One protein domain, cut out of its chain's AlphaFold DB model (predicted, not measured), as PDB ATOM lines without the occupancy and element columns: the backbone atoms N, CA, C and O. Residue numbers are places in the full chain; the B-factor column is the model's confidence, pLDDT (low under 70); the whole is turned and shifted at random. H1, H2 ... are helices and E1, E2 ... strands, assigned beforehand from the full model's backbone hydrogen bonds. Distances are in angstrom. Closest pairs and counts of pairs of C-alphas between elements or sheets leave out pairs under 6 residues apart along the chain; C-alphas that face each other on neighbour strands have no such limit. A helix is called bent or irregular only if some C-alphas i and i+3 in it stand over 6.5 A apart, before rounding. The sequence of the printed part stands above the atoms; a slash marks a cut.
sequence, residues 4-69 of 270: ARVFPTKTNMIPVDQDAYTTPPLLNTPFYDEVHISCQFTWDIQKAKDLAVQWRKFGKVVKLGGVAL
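What this domain is: This is residues 4 to 69 of the 270 residues of a protein of viral metagenome (UniProt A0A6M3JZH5). A small parallel sheet of three strands has one helix, H1, packed along one of its faces, and a long unnamed stretch, residues 7 to 31, loops out past the sheet's E1 edge before the chain comes back into E2. The printed part has 66 residues, with three named strands and one named helix in the order E1, E2, H1, E3; the sheet's order is E1, E2, E3, all parallel. The class is mixed, helices and strands, with under half of the residues in named elements. The whole is compact, with a radius of gyration of the C-alphas of 10.8 A, and rounded, spanning 28 by 22 by 17 A.

Where its parts are: E1 is residues 4 to 6, 6.3 A from first to last C-alpha, and begins at C-alpha 4 (-25.647, -5.995, -29.668). E2 is residues 32 to 38 and 15.7 A long. H1 is residues 42 to 54, 19.5 A long, and begins at C-alpha 42 (-29.502, 4.294, -11.536). It is irregular: C-alphas 43 and 46 are 7.4 A apart. E3, residues 59 to 65, is 15.9 A long and ends at C-alpha 65 (-21.566, -0.206, -18.290).

How they stand to each other: E1 and E2 are parallel neighbours at 21 degrees; N 6 and O 36 are within hydrogen-bond range at 2.8 A, as are N 36 and O 4 at 2.8 A. Residues 5 to 6 of E1 also pair, parallel, with residues 20 to 21. E2, the inner strand, and E3 are parallel at 16 degrees, with N 37 and O 63 at 2.8 A and N 63 and O 35 at 2.8 A. The edge strands E1 and E3 are only just apart, their closest C-alphas 8.2 A from each other. H1 is on the sheet at a height over the sheet of 8.5 A, making two layers, a helix on one face of a sheet. It lies over E2 and only just over E3, where 3 of its C-alphas fall. It runs along the strands, at 2 degrees to E2 on the local plane. The closest C-alphas of E2 and H1 are those of Ile 37 and Ala 52, 6.3 A apart; those of H1 and E3 are Ala 52 and Val 62, 6.5 A apart. E2, H1 and E3 form a strand-helix-strand unit, two parallel neighbour strands with a helix between them along the chain, and its crossover is right-handed. In H1, 7 of 9 O i to N i+4 pairs are within hydrogen-bond range.

The domain as a whole: The two C-alphas farthest apart are those of Asn 28 and Thr 42, 30.1 A. The printed part has no cut. The link from E1 to E2, 25 residues, is long; those from E2 to H1 and from H1 to E3 are tight. The mean pLDDT of the printed part is 96.7, and no printed residue is under 70.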
ATOM      1  N   ALA A   4     -24.307  -6.222 -30.204       98.19
ATOM      2  CA  ALA A   4     -25.647  -5.995 -29.668       98.19
ATOM      3  C   ALA A   4     -25.594  -4.917 -28.584       98.19
ATOM      4  O   ALA A   4     -24.801  -5.009 -27.650       98.19
ATOM      5  N   ARG A   5     -26.462  -3.910 -28.673       98.19
ATOM      6  CA  ARG A   5     -26.605  -2.860 -27.658       98.19
ATOM      7  C   ARG A   5     -27.928  -3.045 -26.942       98.19
ATOM      8  O   ARG A   5     -28.986  -2.929 -27.552       98.19
ATOM      9  N   VAL A   6     -27.877  -3.342 -25.654       98.44
ATOM     10  CA  VAL A   6     -29.048  -3.679 -24.849       98.44
ATOM     11  C   VAL A   6     -29.268  -2.591 -23.811       98.44
ATOM     12  O   VAL A   6     -28.364  -2.232 -23.057       98.44
ATOM     13  N   PHE A   7     -30.488  -2.075 -23.754       98.44
ATOM     14  CA  PHE A   7     -30.861  -0.974 -22.877       98.44
ATOM     15  C   PHE A   7     -31.962  -1.420 -21.912       98.44
ATOM     16  O   PHE A   7     -33.006  -1.898 -22.361       98.44
ATOM     17  N   PRO A   8     -31.798  -1.232 -20.592       97.81
ATOM     18  CA  PRO A   8     -32.834  -1.594 -19.628       97.81
ATOM     19  C   PRO A   8     -34.165  -0.877 -19.871       97.81
ATOM     20  O   PRO A   8     -35.229  -1.475 -19.715       97.81
ATOM     21  N   THR A   9     -34.126   0.390 -20.288       95.50
ATOM     22  CA  THR A   9     -35.320   1.202 -20.526       95.50
ATOM     23  C   THR A   9     -35.339   1.741 -21.948       95.50
ATOM     24  O   THR A   9     -34.405   2.398 -22.405       95.50
ATOM     25  N   LYS A  10     -36.459   1.515 -22.644       95.50
ATOM     26  CA  LYS A  10     -36.708   2.119 -23.951       95.50
ATOM     27  C   LYS A  10     -36.902   3.623 -23.797       95.50
ATOM     28  O   LYS A  10     -37.810   4.073 -23.101       95.50
ATOM     29  N   THR A  11     -36.096   4.395 -24.513       94.69
ATOM     30  CA  THR A  11     -36.271   5.844 -24.650       94.69
ATOM     31  C   THR A  11     -36.362   6.216 -26.125       94.69
ATOM     32  O   THR A  11     -36.153   5.391 -27.009       94.69
ATOM     33  N   ASN A  12     -36.670   7.476 -26.411       93.94
ATOM     34  CA  ASN A  12     -36.568   8.016 -27.765       93.94
ATOM     35  C   ASN A  12     -35.128   8.409 -28.146       93.94
ATOM     36  O   ASN A  12     -34.948   9.021 -29.197       93.94
ATOM     37  N   MET A  13     -34.131   8.129 -27.297       94.88
ATOM     38  CA  MET A  13     -32.729   8.503 -27.514       94.88
ATOM     39  C   MET A  13     -31.835   7.313 -27.858       94.88
ATOM     40  O   MET A  13     -30.762   7.521 -28.415       94.88
ATOM     41  N   ILE A  14     -32.263   6.085 -27.567       96.56
ATOM     42  CA  ILE A  14     -31.515   4.884 -27.956       96.56
ATOM     43  C   ILE A  14     -31.625   4.634 -29.472       96.56
ATOM     44  O   ILE A  14     -32.614   5.060 -30.083       96.56
ATOM     45  N   PRO A  15     -30.640   3.955 -30.089       96.56
ATOM     46  CA  PRO A  15     -30.748   3.475 -31.464       96.56
ATOM     47  C   PRO A  15     -31.974   2.575 -31.668       96.56
ATOM     48  O   PRO A  15     -32.469   1.949 -30.732       96.56
ATOM     49  N   VAL A  16     -32.469   2.532 -32.905       94.00
ATOM     50  CA  VAL A  16     -33.662   1.758 -33.309       94.00
ATOM     51  C   VAL A  16     -33.358   0.771 -34.435       94.00
ATOM     52  O   VAL A  16     -34.269   0.272 -35.088       94.00
ATOM     53  N   ASP A  17     -32.075   0.548 -34.707       95.38
ATOM     54  CA  ASP A  17     -31.630  -0.448 -35.670       95.38
ATOM     55  C   ASP A  17     -31.760  -1.874 -35.098       95.38
ATOM     56  O   ASP A  17     -32.025  -2.063 -33.911       95.38
ATOM     57  N   GLN A  18     -31.594  -2.877 -35.959       95.62
ATOM     58  CA  GLN A  18     -31.829  -4.290 -35.635       95.62
ATOM     59  C   GLN A  18     -30.928  -4.855 -34.526       95.62
ATOM     60  O   GLN A  18     -31.248  -5.895 -33.960       95.62
ATOM     61  N   ASP A  19     -29.809  -4.195 -34.218       97.06
ATOM     62  CA  ASP A  19     -28.847  -4.651 -33.217       97.06
ATOM     63  C   ASP A  19     -29.002  -3.890 -31.881       97.06
ATOM     64  O   ASP A  19     -28.137  -3.977 -31.004       97.06
ATOM     65  N   ALA A  20     -30.097  -3.136 -31.719       97.50
ATOM     66  CA  ALA A  20     -30.470  -2.441 -30.493       97.50
ATOM     67  C   ALA A  20     -31.693  -3.094 -29.826       97.50
ATOM     68  O   ALA A  20     -32.771  -3.201 -30.411       97.50
ATOM     69  N   TYR A  21     -31.546  -3.479 -28.561       98.00
ATOM     70  CA  TYR A  21     -32.525  -4.277 -27.826       98.00
ATOM     71  C   TYR A  21     -32.952  -3.600 -26.526       98.00
ATOM     72  O   TYR A  21     -32.189  -2.874 -25.891       98.00
ATOM     73  N   THR A  22     -34.181  -3.882 -26.091       97.31
ATOM     74  CA  THR A  22     -34.703  -3.441 -24.781       97.31
ATOM     75  C   THR A  22     -35.293  -4.587 -23.961       97.31
ATOM     76  O   THR A  22     -36.049  -4.367 -23.013       97.31
ATOM     77  N   THR A  23     -35.016  -5.819 -24.377       96.12
ATOM     78  CA  THR A  23     -35.601  -7.053 -23.851       96.12
ATOM     79  C   THR A  23     -34.516  -8.121 -23.692       96.12
ATOM     80  O   THR A  23     -33.419  -7.970 -24.242       96.12
ATOM     81  N   PRO A  24     -34.807  -9.209 -22.960       97.38
ATOM     82  CA  PRO A  24     -34.005 -10.427 -23.021       97.38
ATOM     83  C   PRO A  24     -33.891 -10.944 -24.469       97.38
ATOM     84  O   PRO A  24     -34.758 -10.618 -25.295       97.38
ATOM     85  N   PRO A  25     -32.861 -11.747 -24.786       96.50
ATOM     86  CA  PRO A  25     -32.740 -12.363 -26.099       96.50
ATOM     87  C   PRO A  25     -33.859 -13.397 -26.307       96.50
ATOM     88  O   PRO A  25     -34.231 -14.137 -25.397       96.50
ATOM     89  N   LEU A  26     -34.405 -13.434 -27.520       95.06
ATOM     90  CA  LEU A  26     -35.342 -14.452 -28.005       95.06
ATOM     91  C   LEU A  26     -34.601 -15.616 -28.683       95.06
ATOM     92  O   LEU A  26     -33.417 -15.499 -28.996       95.06
ATOM     93  N   LEU A  27     -35.314 -16.710 -28.975       90.75
ATOM     94  CA  LEU A  27     -34.758 -17.917 -29.612       90.75
ATOM     95  C   LEU A  27     -34.018 -17.643 -30.931       90.75
ATOM     96  O   LEU A  27     -33.023 -18.295 -31.220       90.75
ATOM     97  N   ASN A  28     -34.483 -16.673 -31.719       93.00
ATOM     98  CA  ASN A  28     -33.895 -16.295 -33.005       93.00
ATOM     99  C   ASN A  28     -32.884 -15.139 -32.906       93.00
ATOM    100  O   ASN A  28     -32.490 -14.585 -33.933       93.00
ATOM    101  N   THR A  29     -32.483 -14.739 -31.695       96.00
ATOM    102  CA  THR A  29     -31.483 -13.678 -31.518       96.00
ATOM    103  C   THR A  29     -30.148 -14.160 -32.079       96.00
ATOM    104  O   THR A  29     -29.678 -15.227 -31.673       96.00
ATOM    105  N   PRO A  30     -29.518 -13.413 -33.000       96.00
ATOM    106  CA  PRO A  30     -28.255 -13.837 -33.579       96.00
ATOM    107  C   PRO A  30     -27.138 -13.807 -32.534       96.00
ATOM    108  O   PRO A  30     -27.215 -13.097 -31.532       96.00
ATOM    109  N   PHE A  31     -26.071 -14.556 -32.797       97.50
ATOM    110  CA  PHE A  31     -24.853 -14.484 -31.998       97.50
ATOM    111  C   PHE A  31     -24.029 -13.239 -32.375       97.50
ATOM    112  O   PHE A  31     -23.939 -12.878 -33.554       97.50
ATOM    113  N   TYR A  32     -23.432 -12.583 -31.380       98.31
ATOM    114  CA  TYR A  32     -22.668 -11.339 -31.521       98.31
ATOM    115  C   TYR A  32     -21.202 -11.501 -31.096       98.31
ATOM    116  O   TYR A  32     -20.853 -12.373 -30.301       98.31
ATOM    117  N   ASP A  33     -20.320 -10.630 -31.591       98.38
ATOM    118  CA  ASP A  33     -18.949 -10.568 -31.073       98.38
ATOM    119  C   ASP A  33     -18.952  -9.999 -29.649       98.38
ATOM    120  O   ASP A  33     -18.347 -10.572 -28.747       98.38
ATOM    121  N   GLU A  34     -19.703  -8.918 -29.428       98.44
ATOM    122  CA  GLU A  34     -19.887  -8.316 -28.109       98.44
ATOM    123  C   GLU A  34     -21.359  -7.973 -27.853       98.44
ATOM    124  O   GLU A  34     -22.097  -7.583 -28.761       98.44
ATOM    125  N   VAL A  35     -21.775  -8.072 -26.593       98.56
ATOM    126  CA  VAL A  35     -23.054  -7.547 -26.111       98.56
ATOM    127  C   VAL A  35     -22.775  -6.462 -25.086       98.56
ATOM    128  O   VAL A  35     -22.121  -6.705 -24.074       98.56
ATOM    129  N   HIS A  36     -23.267  -5.255 -25.330       98.56
ATOM    130  CA  HIS A  36     -23.113  -4.114 -24.433       98.56
ATOM    131  C   HIS A  36     -24.437  -3.824 -23.746       98.56
ATOM    132  O   HIS A  36     -25.387  -3.374 -24.384       98.56
ATOM    133  N   ILE A  37     -24.498  -4.039 -22.438       98.62
ATOM    134  CA  ILE A  37     -25.599  -3.575 -21.606       98.62
ATOM    135  C   ILE A  37     -25.291  -2.139 -21.179       98.62
ATOM    136  O   ILE A  37     -24.400  -1.905 -20.363       98.62
ATOM    137  N   SER A  38     -26.018  -1.174 -21.738       98.12
ATOM    138  CA  SER A  38     -25.828   0.253 -21.467       98.12
ATOM    139  C   SER A  38     -26.900   0.748 -20.495       98.12
ATOM    140  O   SER A  38     -28.058   0.950 -20.864       98.12
ATOM    141  N   CYS A  39     -26.519   0.914 -19.229       97.62
ATOM    142  CA  CYS A  39     -27.391   1.363 -18.151       97.62
ATOM    143  C   CYS A  39     -27.382   2.895 -18.042       97.62
ATOM    144  O   CYS A  39     -26.383   3.498 -17.641       97.62
ATOM    145  N   GLN A  40     -28.495   3.545 -18.402       94.56
ATOM    146  CA  GLN A  40     -28.587   5.012 -18.373       94.56
ATOM    147  C   GLN A  40     -29.121   5.582 -17.063       94.56
ATOM    148  O   GLN A  40     -28.860   6.742 -16.751       94.56
ATOM    149  N   PHE A  41     -29.892   4.798 -16.313       94.56
ATOM    150  CA  PHE A  41     -30.553   5.262 -15.103       94.56
ATOM    151  C   PHE A  41     -30.183   4.389 -13.909       94.56
ATOM    152  O   PHE A  41     -30.186   3.165 -14.007       94.56
ATOM    153  N   THR A  42     -29.919   5.006 -12.759       94.44
ATOM    154  CA  THR A  42     -29.502   4.294 -11.536       94.44
ATOM    155  C   THR A  42     -30.552   3.294 -11.055       94.44
ATOM    156  O   THR A  42     -30.226   2.192 -10.624       94.44
ATOM    157  N   TRP A  43     -31.832   3.611 -11.237       93.88
ATOM    158  CA  TRP A  43     -32.938   2.712 -10.907       93.88
ATOM    159  C   TRP A  43     -33.067   1.494 -11.826       93.88
ATOM    160  O   TRP A  43     -33.818   0.573 -11.520       93.88
ATOM    161  N   ASP A  44     -32.346   1.473 -12.946       96.12
ATOM    162  CA  ASP A  44     -32.315   0.344 -13.871       96.12
ATOM    163  C   ASP A  44     -31.103  -0.574 -13.641       96.12
ATOM    164  O   ASP A  44     -30.960  -1.571 -14.349       96.12
ATOM    165  N   ILE A  45     -30.247  -0.297 -12.645       96.50
ATOM    166  CA  ILE A  45     -29.015  -1.065 -12.396       96.50
ATOM    167  C   ILE A  45     -29.300  -2.556 -12.197       96.50
ATOM    168  O   ILE A  45     -28.626  -3.387 -12.804       96.50
ATOM    169  N   GLN A  46     -30.307  -2.919 -11.393       96.56
ATOM    170  CA  GLN A  46     -30.634  -4.334 -11.190       96.56
ATOM    171  C   GLN A  46     -31.111  -4.986 -12.492       96.56
ATOM    172  O   GLN A  46     -30.606  -6.034 -12.881       96.56
ATOM    173  N   LYS A  47     -31.996  -4.311 -13.231       97.44
ATOM    174  CA  LYS A  47     -32.470  -4.786 -14.534       97.44
ATOM    175  C   LYS A  47     -31.324  -4.953 -15.538       97.44
ATOM    176  O   LYS A  47     -31.336  -5.888 -16.332       97.44
ATOM    177  N   ALA A  48     -30.331  -4.068 -15.508       98.25
ATOM    178  CA  ALA A  48     -29.141  -4.165 -16.346       98.25
ATOM    179  C   ALA A  48     -28.291  -5.398 -15.990       98.25
ATOM    180  O   ALA A  48     -27.846  -6.109 -16.890       98.25
ATOM    181  N   LYS A  49     -28.118  -5.695 -14.695       98.38
ATOM    182  CA  LYS A  49     -27.441  -6.921 -14.236       98.38
ATOM    183  C   LYS A  49     -28.180  -8.176 -14.704       98.38
ATOM    184  O   LYS A  49     -27.549  -9.080 -15.246       98.38
ATOM    185  N   ASP A  50     -29.504  -8.200 -14.575       98.44
ATOM    186  CA  ASP A  50     -30.321  -9.336 -15.013       98.44
ATOM    187  C   ASP A  50     -30.215  -9.546 -16.533       98.44
ATOM    188  O   ASP A  50     -30.039 -10.672 -17.003       98.44
ATOM    189  N   LEU A  51     -30.241  -8.458 -17.314       98.50
ATOM    190  CA  LEU A  51     -30.017  -8.507 -18.760       98.50
ATOM    191  C   LEU A  51     -28.613  -9.025 -19.097       98.50
ATOM    192  O   LEU A  51     -28.484  -9.867 -19.980       98.50
ATOM    193  N   ALA A  52     -27.569  -8.598 -18.383       98.38
ATOM    194  CA  ALA A  52     -26.213  -9.099 -18.610       98.38
ATOM    195  C   ALA A  52     -26.127 -10.628 -18.442       98.38
ATOM    196  O   ALA A  52     -25.489 -11.306 -19.248       98.38
ATOM    197  N   VAL A  53     -26.821 -11.184 -17.442       98.38
ATOM    198  CA  VAL A  53     -26.904 -12.639 -17.228       98.38
ATOM    199  C   VAL A  53     -27.643 -13.326 -18.377       98.38
ATOM    200  O   VAL A  53     -27.151 -14.315 -18.922       98.38
ATOM    201  N   GLN A  54     -28.799 -12.798 -18.778       98.25
ATOM    202  CA  GLN A  54     -29.636 -13.392 -19.828       98.25
ATOM    203  C   GLN A  54     -28.954 -13.380 -21.203       98.25
ATOM    204  O   GLN A  54     -29.116 -14.312 -21.988       98.25
ATOM    205  N   TRP A  55     -28.150 -12.355 -21.482       98.19
ATOM    206  CA  TRP A  55     -27.422 -12.206 -22.740       98.19
ATOM    207  C   TRP A  55     -26.086 -12.966 -22.791       98.19
ATOM    208  O   TRP A  55     -25.464 -13.029 -23.851       98.19
ATOM    209  N   ARG A  56     -25.652 -13.602 -21.692       97.00
ATOM    210  CA  ARG A  56     -24.328 -14.246 -21.566       97.00
ATOM    211  C   ARG A  56     -24.009 -15.281 -22.649       97.00
ATOM    212  O   ARG A  56     -22.846 -15.450 -22.986       97.00
ATOM    213  N   LYS A  57     -25.019 -15.975 -23.182       96.06
ATOM    214  CA  LYS A  57     -24.853 -17.010 -24.223       96.06
ATOM    215  C   LYS A  57     -24.979 -16.481 -25.660       96.06
ATOM    216  O   LYS A  57     -24.821 -17.258 -26.594       96.06
ATOM    217  N   PHE A  58     -25.268 -15.193 -25.842       97.06
ATOM    218  CA  PHE A  58     -25.569 -14.591 -27.150       97.06
ATOM    219  C   PHE A  58     -24.436 -13.719 -27.703       97.06
ATOM    220  O   PHE A  58     -24.575 -13.129 -28.773       97.06
ATOM    221  N   GLY A  59     -23.292 -13.664 -27.023       96.06
ATOM    222  CA  GLY A  59     -22.072 -13.136 -27.615       96.06
ATOM    223  C   GLY A  59     -20.816 -13.638 -26.923       96.06
ATOM    224  O   GLY A  59     -20.890 -14.236 -25.850       96.06
ATOM    225  N   LYS A  60     -19.656 -13.408 -27.548       97.00
ATOM    226  CA  LYS A  60     -18.357 -13.862 -27.012       97.00
ATOM    227  C   LYS A  60     -18.028 -13.172 -25.688       97.00
ATOM    228  O   LYS A  60     -17.469 -13.793 -24.789       97.00
ATOM    229  N   VAL A  61     -18.385 -11.892 -25.575       97.69
ATOM    230  CA  VAL A  61     -18.182 -11.069 -24.377       97.69
ATOM    231  C   VAL A  61     -19.440 -10.257 -24.087       97.69
ATOM    232  O   VAL A  61     -20.019  -9.657 -24.992       97.69
ATOM    233  N   VAL A  62     -19.835 -10.194 -22.813       98.25
ATOM    234  CA  VAL A  62     -20.885  -9.287 -22.333       98.25
ATOM    235  C   VAL A  62     -20.257  -8.216 -21.450       98.25
ATOM    236  O   VAL A  62     -19.598  -8.532 -20.463       98.25
ATOM    237  N   LYS A  63     -20.469  -6.950 -21.808       98.31
ATOM    238  CA  LYS A  63     -20.005  -5.772 -21.069       98.31
ATOM    239  C   LYS A  63     -21.210  -5.086 -20.438       98.31
ATOM    240  O   LYS A  63     -22.194  -4.832 -21.125       98.31
ATOM    241  N   LEU A  64     -21.133  -4.784 -19.148       98.38
ATOM    242  CA  LEU A  64     -22.128  -3.986 -18.435       98.38
ATOM    243  C   LEU A  64     -21.489  -2.651 -18.066       98.38
ATOM    244  O   LEU A  64     -20.494  -2.644 -17.352       98.38
ATOM    245  N   GLY A  65     -22.072  -1.554 -18.539       97.31
ATOM    246  CA  GLY A  65     -21.566  -0.206 -18.290       97.31
ATOM    247  C   GLY A  65     -22.643   0.851 -18.496       97.31
ATOM    248  O   GLY A  65     -23.843   0.562 -18.422       97.31
ATOM    249  N   GLY A  66     -22.226   2.079 -18.788       95.38
ATOM    250  CA  GLY A  66     -23.117   3.215 -19.006       95.38
ATOM    251  C   GLY A  66     -23.105   4.216 -17.855       95.38
ATOM    252  O   GLY A  66     -22.633   3.948 -16.753       95.38
ATOM    253  N   VAL A  67     -23.657   5.401 -18.127       94.56
ATOM    254  CA  VAL A  67     -23.511   6.592 -17.271       94.56
ATOM    255  C   VAL A  67     -24.018   6.401 -15.840       94.56
ATOM    256  O   VAL A  67     -23.504   7.034 -14.926       94.56
ATOM    257  N   ALA A  68     -24.995   5.518 -15.612       94.81
ATOM    258  CA  ALA A  68     -25.491   5.242 -14.264       94.81
ATOM    259  C   ALA A  68     -24.519   4.422 -13.399       94.81
ATOM    260  O   ALA A  68     -24.664   4.415 -12.181       94.81
ATOM    261  N   LEU A  69     -23.577   3.710 -14.023       95.12
ATOM    262  CA  LEU A  69     -22.575   2.881 -13.352       95.12
ATOM    263  C   LEU A  69     -21.205   3.565 -13.325       95.12
ATOM    264  O   LEU A  69     -20.508   3.498 -12.320       95.12
TER     265      LEU A  69